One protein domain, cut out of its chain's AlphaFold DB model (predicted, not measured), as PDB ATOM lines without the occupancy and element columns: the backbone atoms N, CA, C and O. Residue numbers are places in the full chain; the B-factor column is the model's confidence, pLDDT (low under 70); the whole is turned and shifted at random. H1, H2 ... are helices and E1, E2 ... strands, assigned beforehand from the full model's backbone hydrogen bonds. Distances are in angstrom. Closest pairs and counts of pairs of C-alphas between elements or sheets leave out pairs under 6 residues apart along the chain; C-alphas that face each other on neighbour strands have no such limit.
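AT A GLANCE: This is residues 2 to 112 of the 124 residues of an uncharacterized protein of Bacillus sp. FJAT-42376 (UniProt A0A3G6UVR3). A strongly twisted sheet of five strands, E5, E4, E8, E7 and E6, has a smaller sheet, E1, E2 and E3, partly face to face with it. On that same side H1 covers the E6 edge, and H2 packs at the other edge between E5 and E1. The printed part has 111 residues, in the order H1 E1 E2 E3 E4 E5 H2 E6 E7 E8; both sheets are antiparallel, in the orders E5 - E4 - E8 - E7 - E6 and E1 - E2 - E3, and the class is mixed, helices and strands. It is compact, with a radius of gyration of the C-alphas of 13.5 A and spans of 45 by 33 by 25 A.

HOW THE PARTS SIT: H1, residues 2 to 11, is on the five-stranded sheet at a height of 8.7 A, over E6, residues 78 to 84; their closest C-alphas, of Phe 8 and Ile 81, are 6.4 A apart. On the local plane it runs slantwise to E6 at 30.3 degrees, only just. E1, residues 16 to 21, E2, residues 27 to 31, and E3, residues 34 to 38, form a meander, each strand the antiparallel neighbour of the one before. N 20 and O 28 are 2.8 A apart, and N 29 and O 36 also 2.8 A, within hydrogen-bond range. E4, residues 42 to 46, and E5, residues 49 to 53, are a hairpin, with N 51 and O 44 at 2.8 A. H2, residues 63 to 73, is on both sheets. It is over E1 at a height of 9.5 A, along the strands at 19 degrees on the local plane; the closest C-alphas, of Ile 16 and Ile 73, are 7.1 A apart. Its height over the larger sheet is 9.7 A, over E5 and only just over E4, with 3 of its C-alphas falling there; the closest C-alphas of E5 and H2, of Val 52 and Lys 69, are 6.7 A apart. H1 and H2 are apart but lie on the same face of the five-stranded sheet, two layers, helices over one face of a sheet. E6, E7, residues 89 to 94, and E8, residues 98 to 103, form a second meander, with N 91 and O 82 at 2.8 A and N 92 and O 100 at 2.8 A. E8 pairs with E4 through N 45 and O 99, 2.7 A. The closest C-alphas of E3 and E8, of Ala 38 and Leu 102, are 7.3 A apart. O i to N i+4 pairs are within range in 2 of 6 in H1, where 6 of 7 O i to N i+3 pairs are, and in 5 of 7 in H2.

IN THESE COORDINATES: H1 begins at C-alpha 2, (-2.878, 10.123, 12.335), and is 16.4 A long. E1, E2, E3, E4 and E5 measure 14.4, 13.1, 13.4, 13.7 and 11.4 A. H2 is 17.0 A long, from C-alpha 63 at (-26.644, 19.131, -18.812). E6, E7 and E8 measure 17.3, 16.0 and 16.7 A, and E8 ends at C-alpha 103, (-10.709, 10.237, -8.202).

THE WHOLE: The two C-alphas farthest apart, of Asp 2 and Ser 61, are 45.5 A apart. The printed part has no cut and no long link; the link from E5 to H2, 9 residues, is short, and the others are tight. The mean pLDDT of the printed part is 86.9, and residues 2 to 5, 23 to 24 and 106 to 109 are under 70.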
ATOM      1  N   ASP A   2      -1.655   9.857  11.548       51.00
ATOM      2  CA  ASP A   2      -2.878  10.123  12.335       51.00
ATOM      3  C   ASP A   2      -3.478  11.538  12.176       51.00
ATOM      4  O   ASP A   2      -4.681  11.717  12.372       51.00
ATOM      5  N   ASP A   3      -2.692  12.541  11.770       56.06
ATOM      6  CA  ASP A   3      -3.164  13.938  11.760       56.06
ATOM      7  C   ASP A   3      -4.209  14.239  10.671       56.06
ATOM      8  O   ASP A   3      -5.181  14.942  10.946       56.06
ATOM      9  N   GLN A   4      -4.092  13.684   9.457       57.69
ATOM     10  CA  GLN A   4      -5.042  13.983   8.370       57.69
ATOM     11  C   GLN A   4      -6.439  13.398   8.614       57.69
ATOM     12  O   GLN A   4      -7.439  14.069   8.356       57.69
ATOM     13  N   ASN A   5      -6.527  12.198   9.201       65.75
ATOM     14  CA  ASN A   5      -7.811  11.610   9.590       65.75
ATOM     15  C   ASN A   5      -8.560  12.490  10.596       65.75
ATOM     16  O   ASN A   5      -9.779  12.622  10.502       65.75
ATOM     17  N   SER A   6      -7.843  13.144  11.517       73.38
ATOM     18  CA  SER A   6      -8.458  14.069  12.471       73.38
ATOM     19  C   SER A   6      -9.061  15.306  11.789       73.38
ATOM     20  O   SER A   6     -10.135  15.755  12.186       73.38
ATOM     21  N   LEU A   7      -8.449  15.813  10.713       85.75
ATOM     22  CA  LEU A   7      -8.938  16.995   9.997       85.75
ATOM     23  C   LEU A   7     -10.228  16.708   9.220       85.75
ATOM     24  O   LEU A   7     -11.130  17.546   9.210       85.75
ATOM     25  N   PHE A   8     -10.376  15.509   8.649       90.44
ATOM     26  CA  PHE A   8     -11.626  15.107   7.997       90.44
ATOM     27  C   PHE A   8     -12.815  15.068   8.966       90.44
ATOM     28  O   PHE A   8     -13.938  15.388   8.574       90.44
ATOM     29  N   THR A   9     -12.582  14.760  10.250       90.19
ATOM     30  CA  THR A   9     -13.663  14.740  11.253       90.19
ATOM     31  C   THR A   9     -14.365  16.089  11.413       90.19
ATOM     32  O   THR A   9     -15.541  16.119  11.773       90.19
ATOM     33  N   PHE A  10     -13.701  17.199  11.066       91.75
ATOM     34  CA  PHE A  10     -14.289  18.542  11.096       91.75
ATOM     35  C   PHE A  10     -15.538  18.673  10.207       91.75
ATOM     36  O   PHE A  10     -16.455  19.444  10.514       91.75
ATOM     37  N   PHE A  11     -15.579  17.919   9.108       94.19
ATOM     38  CA  PHE A  11     -16.649  17.960   8.112       94.19
ATOM     39  C   PHE A  11     -17.779  16.965   8.401       94.19
ATOM     40  O   PHE A  11     -18.856  17.072   7.815       94.19
ATOM     41  N   ILE A  12     -17.582  16.034   9.337       95.25
ATOM     42  CA  ILE A  12     -18.620  15.085   9.743       95.25
ATOM     43  C   ILE A  12     -19.759  15.825  10.452       95.25
ATOM     44  O   ILE A  12     -19.556  16.762  11.226       95.25
ATOM     45  N   GLY A  13     -20.992  15.422  10.153       96.44
ATOM     46  CA  GLY A  13     -22.209  16.046  10.658       96.44
ATOM     47  C   GLY A  13     -22.587  17.354   9.960       96.44
ATOM     48  O   GLY A  13     -23.627  17.920  10.288       96.44
ATOM     49  N   LYS A  14     -21.789  17.851   9.002       95.94
ATOM     50  CA  LYS A  14     -22.143  19.049   8.231       95.94
ATOM     51  C   LYS A  14     -23.195  18.719   7.183       95.94
ATOM     52  O   LYS A  14     -23.128  17.683   6.521       95.94
ATOM     53  N   LYS A  15     -24.160  19.623   7.033       97.31
ATOM     54  CA  LYS A  15     -25.211  19.528   6.025       97.31
ATOM     55  C   LYS A  15     -24.775  20.182   4.716       97.31
ATOM     56  O   LYS A  15     -24.187  21.265   4.734       97.31
ATOM     57  N   ILE A  16     -25.127  19.546   3.602       96.94
ATOM     58  CA  ILE A  16     -25.041  20.119   2.258       96.94
ATOM     59  C   ILE A  16     -26.165  21.138   2.093       96.94
ATOM     60  O   ILE A  16     -27.344  20.815   2.245       96.94
ATOM     61  N   ILE A  17     -25.792  22.377   1.797       96.00
ATOM     62  CA  ILE A  17     -26.715  23.491   1.594       96.00
ATOM     63  C   ILE A  17     -27.063  23.649   0.124       96.00
ATOM     64  O   ILE A  17     -28.220  23.902  -0.195       96.00
ATOM     65  N   ASP A  18     -26.069  23.500  -0.744       92.56
ATOM     66  CA  ASP A  18     -26.218  23.709  -2.176       92.56
ATOM     67  C   ASP A  18     -25.062  23.036  -2.923       92.56
ATOM     68  O   ASP A  18     -24.104  22.557  -2.308       92.56
ATOM     69  N   TYR A  19     -25.123  23.026  -4.247       91.19
ATOM     70  CA  TYR A  19     -24.034  22.594  -5.110       91.19
ATOM     71  C   TYR A  19     -24.065  23.368  -6.431       91.19
ATOM     72  O   TYR A  19     -25.093  23.883  -6.866       91.19
ATOM     73  N   ARG A  20     -22.920  23.444  -7.100       88.31
ATOM     74  CA  ARG A  20     -22.780  24.050  -8.421       88.31
ATOM     75  C   ARG A  20     -21.850  23.193  -9.258       88.31
ATOM     76  O   ARG A  20     -20.751  22.871  -8.829       88.31
ATOM     77  N   HIS A  21     -22.255  22.898 -10.483       80.56
ATOM     78  CA  HIS A  21     -21.368  22.292 -11.468       80.56
ATOM     79  C   HIS A  21     -20.839  23.360 -12.422       80.56
ATOM     80  O   HIS A  21     -21.610  24.056 -13.086       80.56
ATOM     81  N   GLY A  22     -19.520  23.470 -12.505       71.56
ATOM     82  CA  GLY A  22     -18.839  23.953 -13.694       71.56
ATOM     83  C   GLY A  22     -18.769  22.829 -14.726       71.56
ATOM     84  O   GLY A  22     -18.721  21.653 -14.372       71.56
ATOM     85  N   THR A  23     -18.828  23.171 -16.010       67.19
ATOM     86  CA  THR A  23     -18.711  22.189 -17.094       67.19
ATOM     87  C   THR A  23     -17.303  22.266 -17.687       67.19
ATOM     88  O   THR A  23     -16.981  23.310 -18.258       67.19
ATOM     89  N   PRO A  24     -16.468  21.207 -17.594       64.56
ATOM     90  CA  PRO A  24     -16.686  19.924 -16.897       64.56
ATOM     91  C   PRO A  24     -16.402  19.969 -15.382       64.56
ATOM     92  O   PRO A  24     -16.813  19.067 -14.655       64.56
ATOM     93  N   TYR A  25     -15.725  21.027 -14.929       74.56
ATOM     94  CA  TYR A  25     -15.269  21.279 -13.562       74.56
ATOM     95  C   TYR A  25     -15.377  22.781 -13.237       74.56
ATOM     96  O   TYR A  25     -15.542  23.589 -14.162       74.56
ATOM     97  N   PRO A  26     -15.263  23.185 -11.960       87.19
ATOM     98  CA  PRO A  26     -15.288  22.340 -10.762       87.19
ATOM     99  C   PRO A  26     -16.705  21.881 -10.404       87.19
ATOM    100  O   PRO A  26     -17.683  22.585 -10.657       87.19
ATOM    101  N   LEU A  27     -16.822  20.722  -9.757       90.19
ATOM    102  CA  LEU A  27     -17.974  20.429  -8.909       90.19
ATOM    103  C   LEU A  27     -17.753  21.112  -7.555       90.19
ATOM    104  O   LEU A  27     -16.851  20.751  -6.811       90.19
ATOM    105  N   GLU A  28     -18.601  22.078  -7.233       93.62
ATOM    106  CA  GLU A  28     -18.651  22.740  -5.932       93.62
ATOM    107  C   GLU A  28     -19.819  22.191  -5.117       93.62
ATOM    108  O   GLU A  28     -20.961  22.211  -5.573       93.62
ATOM    109  N   ILE A  29     -19.560  21.755  -3.890       94.88
ATOM    110  CA  ILE A  29     -20.584  21.374  -2.915       94.88
ATOM    111  C   ILE A  29     -20.441  22.299  -1.716       94.88
ATOM    112  O   ILE A  29     -19.404  22.331  -1.059       94.88
ATOM    113  N   PHE A  30     -21.497  23.035  -1.400       95.69
ATOM    114  CA  PHE A  30     -21.511  23.984  -0.299       95.69
ATOM    115  C   PHE A  30     -22.055  23.326   0.963       95.69
ATOM    116  O   PHE A  30     -23.146  22.753   0.974       95.69
ATOM    117  N   LEU A  31     -21.309  23.454   2.056       95.81
ATOM    118  CA  LEU A  31     -21.685  22.980   3.384       95.81
ATOM    119  C   LEU A  31     -22.026  24.175   4.284       95.81
ATOM    120  O   LEU A  31     -21.598  25.304   4.038       95.81
ATOM    121  N   GLU A  32     -22.731  23.941   5.393       93.25
ATOM    122  CA  GLU A  32     -23.061  24.994   6.379       93.25
ATOM    123  C   GLU A  32     -21.841  25.843   6.809       93.25
ATOM    124  O   GLU A  32     -21.958  27.055   7.024       93.25
ATOM    125  N   ASN A  33     -20.650  25.235   6.877       88.00
ATOM    126  CA  ASN A  33     -19.414  25.902   7.292       88.00
ATOM    127  C   ASN A  33     -18.196  25.592   6.405       88.00
ATOM    128  O   ASN A  33     -17.100  25.364   6.917       88.00
ATOM    129  N   GLY A  34     -18.378  25.580   5.087       94.50
ATOM    130  CA  GLY A  34     -17.294  25.258   4.165       94.50
ATOM    131  C   GLY A  34     -17.804  24.713   2.846       94.50
ATOM    132  O   GLY A  34     -18.930  25.012   2.448       94.50
ATOM    133  N   GLY A  35     -17.002  23.873   2.217       95.50
ATOM    134  CA  GLY A  35     -17.394  23.191   1.003       95.50
ATOM    135  C   GLY A  35     -16.385  22.157   0.551       95.50
ATOM    136  O   GLY A  35     -15.379  21.892   1.215       95.50
ATOM    137  N   ILE A  36     -16.718  21.567  -0.586       95.50
ATOM    138  CA  ILE A  36     -15.873  20.662  -1.346       95.50
ATOM    139  C   ILE A  36     -15.777  21.258  -2.744       95.50
ATOM    140  O   ILE A  36     -16.813  21.502  -3.359       95.50
ATOM    141  N   SER A  37     -14.564  21.482  -3.230       94.38
ATOM    142  CA  SER A  37     -14.308  21.789  -4.636       94.38
ATOM    143  C   SER A  37     -13.628  20.584  -5.268       94.38
ATOM    144  O   SER A  37     -12.686  20.042  -4.694       94.38
ATOM    145  N   ALA A  38     -14.130  20.118  -6.405       92.31
ATOM    146  CA  ALA A  38     -13.568  18.991  -7.132       92.31
ATOM    147  C   ALA A  38     -13.309  19.385  -8.587       92.31
ATOM    148  O   ALA A  38     -14.236  19.548  -9.382       92.31
ATOM    149  N   GLU A  39     -12.028  19.488  -8.926       90.94
ATOM    150  CA  GLU A  39     -11.501  19.674 -10.282       90.94
ATOM    151  C   GLU A  39     -11.002  18.340 -10.852       90.94
ATOM    152  O   GLU A  39     -10.017  18.282 -11.576       90.94
ATOM    153  N   CYS A  40     -11.660  17.251 -10.465       89.62
ATOM    154  CA  CYS A  40     -11.305  15.886 -10.821       89.62
ATOM    155  C   CYS A  40     -12.567  15.050 -11.077       89.62
ATOM    156  O   CYS A  40     -13.670  15.446 -10.661       89.62
ATOM    157  N   PRO A  41     -12.447  13.891 -11.749       90.25
ATOM    158  CA  PRO A  41     -13.560  12.984 -11.935       90.25
ATOM    159  C   PRO A  41     -14.234  12.608 -10.622       90.25
ATOM    160  O   PRO A  41     -13.601  12.368  -9.594       90.25
ATOM    161  N   TRP A  42     -15.554  12.491 -10.681       91.50
ATOM    162  CA  TRP A  42     -16.363  12.157  -9.523       91.50
ATOM    163  C   TRP A  42     -17.480  11.194  -9.895       91.50
ATOM    164  O   TRP A  42     -17.943  11.139 -11.040       91.50
ATOM    165  N   ARG A  43     -17.931  10.417  -8.913       93.38
ATOM    166  CA  ARG A  43     -19.049   9.493  -9.069       93.38
ATOM    167  C   ARG A  43     -19.926   9.500  -7.831       93.38
ATOM    168  O   ARG A  43     -19.457   9.279  -6.722       93.38
ATOM    169  N   LEU A  44     -21.214   9.739  -8.044       94.62
ATOM    170  CA  LEU A  44     -22.238   9.631  -7.023       94.62
ATOM    171  C   LEU A  44     -22.864   8.239  -7.070       94.62
ATOM    172  O   LEU A  44     -23.307   7.757  -8.115       94.62
ATOM    173  N   HIS A  45     -22.965   7.630  -5.902       95.75
ATOM    174  CA  HIS A  45     -23.591   6.346  -5.661       95.75
ATOM    175  C   HIS A  45     -24.790   6.505  -4.725       95.75
ATOM    176  O   HIS A  45     -24.814   7.372  -3.850       95.75
ATOM    177  N   LYS A  46     -25.774   5.619  -4.878       95.88
ATOM    178  CA  LYS A  46     -26.904   5.444  -3.964       95.88
ATOM    179  C   LYS A  46     -27.023   3.968  -3.617       95.88
ATOM    180  O   LYS A  46     -27.218   3.140  -4.503       95.88
ATOM    181  N   ASN A  47     -26.912   3.637  -2.334       94.69
ATOM    182  CA  ASN A  47     -26.988   2.266  -1.821       94.69
ATOM    183  C   ASN A  47     -26.051   1.294  -2.574       94.69
ATOM    184  O   ASN A  47     -26.438   0.174  -2.900       94.69
ATOM    185  N   GLY A  48     -24.833   1.746  -2.897       91.88
ATOM    186  CA  GLY A  48     -23.815   0.956  -3.603       91.88
ATOM    187  C   GLY A  48     -23.957   0.891  -5.129       91.88
ATOM    188  O   GLY A  48     -23.099   0.310  -5.787       91.88
ATOM    189  N   VAL A  49     -24.989   1.501  -5.717       93.31
ATOM    190  CA  VAL A  49     -25.184   1.557  -7.175       93.31
ATOM    191  C   VAL A  49     -24.800   2.938  -7.696       93.31
ATOM    192  O   VAL A  49     -25.167   3.945  -7.094       93.31
ATOM    193  N   THR A  50     -24.064   3.001  -8.809       91.38
ATOM    194  CA  THR A  50     -23.747   4.268  -9.490       91.38
ATOM    195  C   THR A  50     -25.030   4.971  -9.921       91.38
ATOM    196  O   THR A  50     -25.819   4.407 -10.676       91.38
ATOM    197  N   ALA A  51     -25.230   6.197  -9.439       90.56
ATOM    198  CA  ALA A  51     -26.374   7.035  -9.773       90.56
ATOM    199  C   ALA A  51     -26.047   7.995 -10.925       90.56
ATOM    200  O   ALA A  51     -26.816   8.086 -11.879       90.56
ATOM    201  N   VAL A  52     -24.918   8.703 -10.824       90.25
ATOM    202  CA  VAL A  52     -24.435   9.647 -11.842       90.25
ATOM    203  C   VAL A  52     -22.931   9.876 -11.678       90.25
ATOM    204  O   VAL A  52     -22.421   9.841 -10.559       90.25
ATOM    205  N   GLY A  53     -22.208  10.098 -12.770       88.69
ATOM    206  CA  GLY A  53     -20.784  10.434 -12.760       88.69
ATOM    207  C   GLY A  53     -20.439  11.673 -13.576       88.69
ATOM    208  O   GLY A  53     -21.239  12.161 -14.377       88.69
ATOM    209  N   SER A  54     -19.206  12.150 -13.404       84.19
ATOM    210  CA  SER A  54     -18.695  13.333 -14.092       84.19
ATOM    211  C   SER A  54     -18.684  13.206 -15.610       84.19
ATOM    212  O   SER A  54     -18.676  14.231 -16.261       84.19
ATOM    213  N   THR A  55     -18.720  12.011 -16.205       83.50
ATOM    214  CA  THR A  55     -18.753  11.831 -17.669       83.50
ATOM    215  C   THR A  55     -20.159  11.672 -18.245       83.50
ATOM    216  O   THR A  55     -20.319  11.714 -19.464       83.50
ATOM    217  N   ASP A  56     -21.196  11.550 -17.410       83.00
ATOM    218  CA  ASP A  56     -22.568  11.322 -17.884       83.00
ATOM    219  C   ASP A  56     -23.119  12.516 -18.682       83.00
ATOM    220  O   ASP A  56     -23.987  12.328 -19.536       83.00
ATOM    221  N   TYR A  57     -22.574  13.730 -18.495       75.00
ATOM    222  CA  TYR A  57     -22.956  14.905 -19.294       75.00
ATOM    223  C   TYR A  57     -22.646  14.742 -20.790       75.00
ATOM    224  O   TYR A  57     -23.288  15.391 -21.611       75.00
ATOM    225  N   LEU A  58     -21.688  13.877 -21.151       78.31
ATOM    226  CA  LEU A  58     -21.337  13.584 -22.546       78.31
ATOM    227  C   LEU A  58     -22.418  12.765 -23.261       78.31
ATOM    228  O   LEU A  58     -22.457  12.744 -24.491       78.31
ATOM    229  N   TYR A  59     -23.274  12.081 -22.500       78.44
ATOM    230  CA  TYR A  59     -24.222  11.092 -23.015       78.44
ATOM    231  C   TYR A  59     -25.688  11.497 -22.836       78.44
ATOM    232  O   TYR A  59     -26.576  10.782 -23.300       78.44
ATOM    233  N   VAL A  60     -25.961  12.632 -22.191       76.38
ATOM    234  CA  VAL A  60     -27.316  13.180 -22.051       76.38
ATOM    235  C   VAL A  60     -27.577  14.279 -23.074       76.38
ATOM    236  O   VAL A  60     -26.680  15.001 -23.503       76.38
ATOM    237  N   SER A  61     -28.846  14.455 -23.430       73.81
ATOM    238  CA  SER A  61     -29.280  15.528 -24.333       73.81
ATOM    239  C   SER A  61     -29.203  16.927 -23.714       73.81
ATOM    240  O   SER A  61     -29.269  17.920 -24.437       73.81
ATOM    241  N   SER A  62     -29.109  17.022 -22.384       79.25
ATOM    242  CA  SER A  62     -29.040  18.289 -21.660       79.25
ATOM    243  C   SER A  62     -28.278  18.132 -20.355       79.25
ATOM    244  O   SER A  62     -28.557  17.230 -19.570       79.25
ATOM    245  N   ILE A  63     -27.385  19.077 -20.075       73.62
ATOM    246  CA  ILE A  63     -26.644  19.131 -18.812       73.62
ATOM    247  C   ILE A  63     -27.561  19.261 -17.584       73.62
ATOM    248  O   ILE A  63     -27.223  18.787 -16.503       73.62
ATOM    249  N   LEU A  64     -28.760  19.829 -17.771       76.50
ATOM    250  CA  LEU A  64     -29.780  19.918 -16.726       76.50
ATOM    251  C   LEU A  64     -30.186  18.535 -16.204       76.50
ATOM    252  O   LEU A  64     -30.462  18.402 -15.020       76.50
ATOM    253  N   GLU A  65     -30.157  17.497 -17.044       79.00
ATOM    254  CA  GLU A  65     -30.500  16.135 -16.626       79.00
ATOM    255  C   GLU A  65     -29.475  15.574 -15.627       79.00
ATOM    256  O   GLU A  65     -29.836  14.919 -14.649       79.00
ATOM    257  N   VAL A  66     -28.185  15.867 -15.834       77.19
ATOM    258  CA  VAL A  66     -27.130  15.522 -14.866       77.19
ATOM    259  C   VAL A  66     -27.344  16.295 -13.569       77.19
ATOM    260  O   VAL A  66     -27.242  15.719 -12.487       77.19
ATOM    261  N   TYR A  67     -27.698  17.580 -13.667       77.50
ATOM    262  CA  TYR A  67     -27.928  18.425 -12.496       77.50
ATOM    263  C   TYR A  67     -29.110  17.941 -11.665       77.50
ATOM    264  O   TYR A  67     -28.994  17.862 -10.446       77.50
ATOM    265  N   GLU A  68     -30.217  17.561 -12.298       80.56
ATOM    266  CA  GLU A  68     -31.385  17.009 -11.610       80.56
ATOM    267  C   GLU A  68     -31.060  15.690 -10.903       80.56
ATOM    268  O   GLU A  68     -31.460  15.497  -9.751       80.56
ATOM    269  N   LYS A  69     -30.275  14.810 -11.541       82.50
ATOM    270  CA  LYS A  69     -29.810  13.560 -10.918       82.50
ATOM    271  C   LYS A  69     -28.901  13.822  -9.719       82.50
ATOM    272  O   LYS A  69     -28.993  13.104  -8.725       82.50
ATOM    273  N   PHE A  70     -28.062  14.855  -9.777       86.38
ATOM    274  CA  PHE A  70     -27.152  15.202  -8.686       86.38
ATOM    275  C   PHE A  70     -27.837  15.951  -7.528       86.38
ATOM    276  O   PHE A  70     -27.428  15.795  -6.379       86.38
ATOM    277  N   ASN A  71     -28.941  16.671  -7.778       86.62
ATOM    278  CA  ASN A  71     -29.673  17.451  -6.761       86.62
ATOM    279  C   ASN A  71     -30.123  16.634  -5.540       86.62
ATOM    280  O   ASN A  71     -30.415  17.174  -4.474       86.62
ATOM    281  N   CYS A  72     -30.172  15.311  -5.670       89.25
ATOM    282  CA  CYS A  72     -30.537  14.419  -4.584       89.25
ATOM    283  C   CYS A  72     -29.610  14.491  -3.354       89.25
ATOM    284  O   CYS A  72     -30.015  14.017  -2.289       89.25
ATOM    285  N   ILE A  73     -28.416  15.093  -3.458       91.75
ATOM    286  CA  ILE A  73     -27.510  15.288  -2.313       91.75
ATOM    287  C   ILE A  73     -27.812  16.548  -1.487       91.75
ATOM    288  O   ILE A  73     -27.323  16.677  -0.362       91.75
ATOM    289  N   SER A  74     -28.625  17.472  -2.006       93.69
ATOM    290  CA  SER A  74     -28.999  18.694  -1.291       93.69
ATOM    291  C   SER A  74     -29.693  18.351   0.027       93.69
ATOM    292  O   SER A  74     -30.620  17.540   0.091       93.69
ATOM    293  N   GLY A  75     -29.227  18.957   1.116       96.00
ATOM    294  CA  GLY A  75     -29.740  18.722   2.459       96.00
ATOM    295  C   GLY A  75     -29.260  17.443   3.147       96.00
ATOM    296  O   GLY A  75     -29.636  17.238   4.303       96.00
ATOM    297  N   LYS A  76     -28.435  16.608   2.498       96.75
ATOM    298  CA  LYS A  76     -27.833  15.429   3.141       96.75
ATOM    299  C   LYS A  76     -26.725  15.833   4.113       96.75
ATOM    300  O   LYS A  76     -26.142  16.911   4.010       96.75
ATOM    301  N   ILE A  77     -26.455  14.959   5.077       97.75
ATOM    302  CA  ILE A  77     -25.453  15.148   6.133       97.75
ATOM    303  C   ILE A  77     -24.249  14.261   5.838       97.75
ATOM    304  O   ILE A  77     -24.439  13.090   5.528       97.75
ATOM    305  N   ILE A  78     -23.031  14.777   5.988       97.25
ATOM    306  CA  ILE A  78     -21.812  13.964   5.894       97.25
ATOM    307  C   ILE A  78     -21.722  13.035   7.110       97.25
ATOM    308  O   ILE A  78     -21.650  13.496   8.248       97.25
ATOM    309  N   LEU A  79     -21.721  11.726   6.875       97.38
ATOM    310  CA  LEU A  79     -21.621  10.692   7.908       97.38
ATOM    311  C   LEU A  79     -20.201  10.149   8.058       97.38
ATOM    312  O   LEU A  79     -19.804   9.764   9.157       97.38
ATOM    313  N   GLY A  80     -19.437  10.138   6.969       95.81
ATOM    314  CA  GLY A  80     -18.096   9.574   6.934       95.81
ATOM    315  C   GLY A  80     -17.274  10.162   5.799       95.81
ATOM    316  O   GLY A  80     -17.811  10.554   4.768       95.81
ATOM    317  N   ILE A  81     -15.963  10.219   6.000       95.75
ATOM    318  CA  ILE A  81     -14.993  10.559   4.962       95.75
ATOM    319  C   ILE A  81     -13.860   9.547   5.067       95.75
ATOM    320  O   ILE A  81     -13.382   9.263   6.167       95.75
ATOM    321  N   LYS A  82     -13.457   8.978   3.934       93.75
ATOM    322  CA  LYS A  82     -12.344   8.033   3.838       93.75
ATOM    323  C   LYS A  82     -11.453   8.439   2.681       93.75
ATOM    324  O   LYS A  82     -11.937   8.587   1.564       93.75
ATOM    325  N   PHE A  83     -10.160   8.565   2.946       92.50
ATOM    326  CA  PHE A  83      -9.162   8.751   1.905       92.50
ATOM    327  C   PHE A  83      -8.377   7.453   1.708       92.50
ATOM    328  O   PHE A  83      -7.737   6.948   2.631       92.50
ATOM    329  N   TYR A  84      -8.464   6.888   0.508       90.62
ATOM    330  CA  TYR A  84      -7.746   5.683   0.113       90.62
ATOM    331  C   TYR A  84      -6.450   6.080  -0.600       90.62
ATOM    332  O   TYR A  84      -6.390   6.092  -1.828       90.62
ATOM    333  N   GLU A  85      -5.408   6.387   0.178       85.50
ATOM    334  CA  GLU A  85      -4.107   6.881  -0.312       85.50
ATOM    335  C   GLU A  85      -3.500   6.023  -1.435       85.50
ATOM    336  O   GLU A  85      -2.909   6.539  -2.374       85.50
ATOM    337  N   GLN A  86      -3.675   4.699  -1.380       86.12
ATOM    338  CA  GLN A  86      -3.097   3.773  -2.365       86.12
ATOM    339  C   GLN A  86      -3.645   3.962  -3.785       86.12
ATOM    340  O   GLN A  86      -3.003   3.553  -4.749       86.12
ATOM    341  N   VAL A  87      -4.846   4.529  -3.901       86.25
ATOM    342  CA  VAL A  87      -5.563   4.719  -5.168       86.25
ATOM    343  C   VAL A  87      -5.997   6.172  -5.376       86.25
ATOM    344  O   VAL A  87      -6.721   6.446  -6.325       86.25
ATOM    345  N   ASN A  88      -5.566   7.096  -4.505       87.56
ATOM    346  CA  ASN A  88      -5.929   8.519  -4.516       87.56
ATOM    347  C   ASN A  88      -7.437   8.773  -4.662       87.56
ATOM    348  O   ASN A  88      -7.871   9.621  -5.440       87.56
ATOM    349  N   VAL A  89      -8.243   8.034  -3.892       91.62
ATOM    350  CA  VAL A  89      -9.703   8.196  -3.881       91.62
ATOM    351  C   VAL A  89     -10.158   8.801  -2.568       91.62
ATOM    352  O   VAL A  89      -9.931   8.214  -1.507       91.62
ATOM    353  N   LEU A  90     -10.853   9.936  -2.635       94.62
ATOM    354  CA  LEU A  90     -11.604  10.463  -1.500       94.62
ATOM    355  C   LEU A  90     -13.064  10.042  -1.617       94.62
ATOM    356  O   LEU A  90     -13.724  10.346  -2.603       94.62
ATOM    357  N   SER A  91     -13.570   9.373  -0.591       95.81
ATOM    358  CA  SER A  91     -14.952   8.922  -0.511       95.81
ATOM    359  C   SER A  91     -15.671   9.643   0.619       95.81
ATOM    360  O   SER A  91     -15.234   9.588   1.774       95.81
ATOM    361  N   LEU A  92     -16.769  10.320   0.292       96.62
ATOM    362  CA  LEU A  92     -17.652  10.984   1.243       96.62
ATOM    363  C   LEU A  92     -18.972  10.225   1.328       96.62
ATOM    364  O   LEU A  92     -19.699  10.102   0.344       96.62
ATOM    365  N   GLU A  93     -19.302   9.744   2.518       97.56
ATOM    366  CA  GLU A  93     -20.582   9.113   2.812       97.56
ATOM    367  C   GLU A  93     -21.566  10.168   3.309       97.56
ATOM    368  O   GLU A  93     -21.288  10.907   4.259       97.56
ATOM    369  N   PHE A  94     -22.743  10.212   2.694       97.31
ATOM    370  CA  PHE A  94     -23.834  11.089   3.081       97.31
ATOM    371  C   PHE A  94     -25.028  10.293   3.619       97.31
ATOM    372  O   PHE A  94     -25.250   9.121   3.304       97.31
ATOM    373  N   SER A  95     -25.859  10.971   4.410       97.94
ATOM    374  CA  SER A  95     -27.099  10.423   4.949       97.94
ATOM    375  C   SER A  95     -27.983   9.810   3.866       97.94
ATOM    376  O   SER A  95     -28.002  10.266   2.724       97.94
ATOM    377  N   GLU A  96     -28.777   8.819   4.270       96.31
ATOM    378  CA  GLU A  96     -29.639   8.030   3.387       96.31
ATOM    379  C   GLU A  96     -28.871   7.150   2.383       96.31
ATOM    380  O   GLU A  96     -29.456   6.716   1.400       96.31
ATOM    381  N   GLY A  97     -27.593   6.842   2.610       95.75
ATOM    382  CA  GLY A  97     -26.853   5.877   1.785       95.75
ATOM    383  C   GLY A  97     -26.384   6.438   0.443       95.75
ATOM    384  O   GLY A  97     -26.238   5.686  -0.521       95.75
ATOM    385  N   TYR A  98     -26.195   7.754   0.358       97.31
ATOM    386  CA  TYR A  98     -25.488   8.373  -0.759       97.31
ATOM    387  C   TYR A  98     -23.983   8.352  -0.492       97.31
ATOM    388  O   TYR A  98     -23.560   8.498   0.651       97.31
ATOM    389  N   GLN A  99     -23.179   8.197  -1.537       97.38
ATOM    390  CA  GLN A  99     -21.722   8.249  -1.437       97.38
ATOM    391  C   GLN A  99     -21.147   8.958  -2.659       97.38
ATOM    392  O   GLN A  99     -21.541   8.641  -3.778       97.38
ATOM    393  N   LEU A 100     -20.238   9.904  -2.451       96.44
ATOM    394  CA  LEU A 100     -19.512  10.592  -3.513       96.44
ATOM    395  C   LEU A 100     -18.046  10.189  -3.461       96.44
ATOM    396  O   LEU A 100     -17.378  10.431  -2.460       96.44
ATOM    397  N   ASP A 101     -17.559   9.626  -4.555       95.56
ATOM    398  CA  ASP A 101     -16.155   9.294  -4.720       95.56
ATOM    399  C   ASP A 101     -15.510  10.292  -5.687       95.56
ATOM    400  O   ASP A 101     -16.063  10.570  -6.755       95.56
ATOM    401  N   LEU A 102     -14.360  10.838  -5.294       94.19
ATOM    402  CA  LEU A 102     -13.516  11.746  -6.069       94.19
ATOM    403  C   LEU A 102     -12.215  11.016  -6.406       94.19
ATOM    404  O   LEU A 102     -11.580  10.455  -5.509       94.19
ATOM    405  N   PHE A 103     -11.831  11.017  -7.678       90.12
ATOM    406  CA  PHE A 103     -10.709  10.237  -8.202       90.12
ATOM    407  C   PHE A 103      -9.767  11.159  -8.962       90.12
ATOM    408  O   PHE A 103     -10.233  11.994  -9.728       90.12
ATOM    409  N   HIS A 104      -8.458  10.982  -8.812       84.62
ATOM    410  CA  HIS A 104      -7.495  11.638  -9.702       84.62
ATOM    411  C   HIS A 104      -7.480  10.951 -11.067       84.62
ATOM    412  O   HIS A 104      -7.331   9.727 -11.125       84.62
ATOM    413  N   ASP A 105      -7.587  11.723 -12.152       73.12
ATOM    414  CA  ASP A 105      -7.150  11.257 -13.465       73.12
ATOM    415  C   ASP A 105      -5.683  11.640 -13.680       73.12
ATOM    416  O   ASP A 105      -5.230  12.733 -13.348       73.12
ATOM    417  N   SER A 106      -4.908  10.714 -14.229       60.94
ATOM    418  CA  SER A 106      -3.450  10.819 -14.345       60.94
ATOM    419  C   SER A 106      -2.954  11.832 -15.390       60.94
ATOM    420  O   SER A 106      -1.745  11.939 -15.598       60.94
ATOM    421  N   GLU A 107      -3.851  12.554 -16.067       58.69
ATOM    422  CA  GLU A 107      -3.507  13.364 -17.242       58.69
ATOM    423  C   GLU A 107      -3.436  14.885 -16.999       58.69
ATOM    424  O   GLU A 107      -2.825  15.579 -17.812       58.69
ATOM    425  N   HIS A 108      -3.974  15.429 -15.899       57.81
ATOM    426  CA  HIS A 108      -4.008  16.884 -15.658       57.81
ATOM    427  C   HIS A 108      -3.758  17.242 -14.177       57.81
ATOM    428  O   HIS A 108      -3.830  16.382 -13.304       57.81
ATOM    429  N   PHE A 109      -3.420  18.510 -13.884       59.16
ATOM    430  CA  PHE A 109      -3.439  19.037 -12.509       59.16
ATOM    431  C   PHE A 109      -4.895  19.047 -12.030       59.16
ATOM    432  O   PHE A 109      -5.609  20.026 -12.223       59.16
ATOM    433  N   GLU A 110      -5.325  17.922 -11.476       76.00
ATOM    434  CA  GLU A 110      -6.675  17.664 -10.992       76.00
ATOM    435  C   GLU A 110      -6.620  17.347  -9.504       76.00
ATOM    436  O   GLU A 110      -5.646  16.782  -9.004       76.00
ATOM    437  N   GLY A 111      -7.679  17.693  -8.782       88.62
ATOM    438  CA  GLY A 111      -7.724  17.410  -7.361       88.62
ATOM    439  C   GLY A 111      -9.042  17.765  -6.714       88.62
ATOM    440  O   GLY A 111     -10.037  18.098  -7.366       88.62
ATOM    441  N   TRP A 112      -9.039  17.666  -5.397       92.69
ATOM    442  CA  TRP A 112     -10.146  18.093  -4.568       92.69
ATOM    443  C   TRP A 112      -9.640  18.920  -3.394       92.69
ATOM    444  O   TRP A 112      -8.529  18.731  -2.902       92.69
TER     445      TRP A 112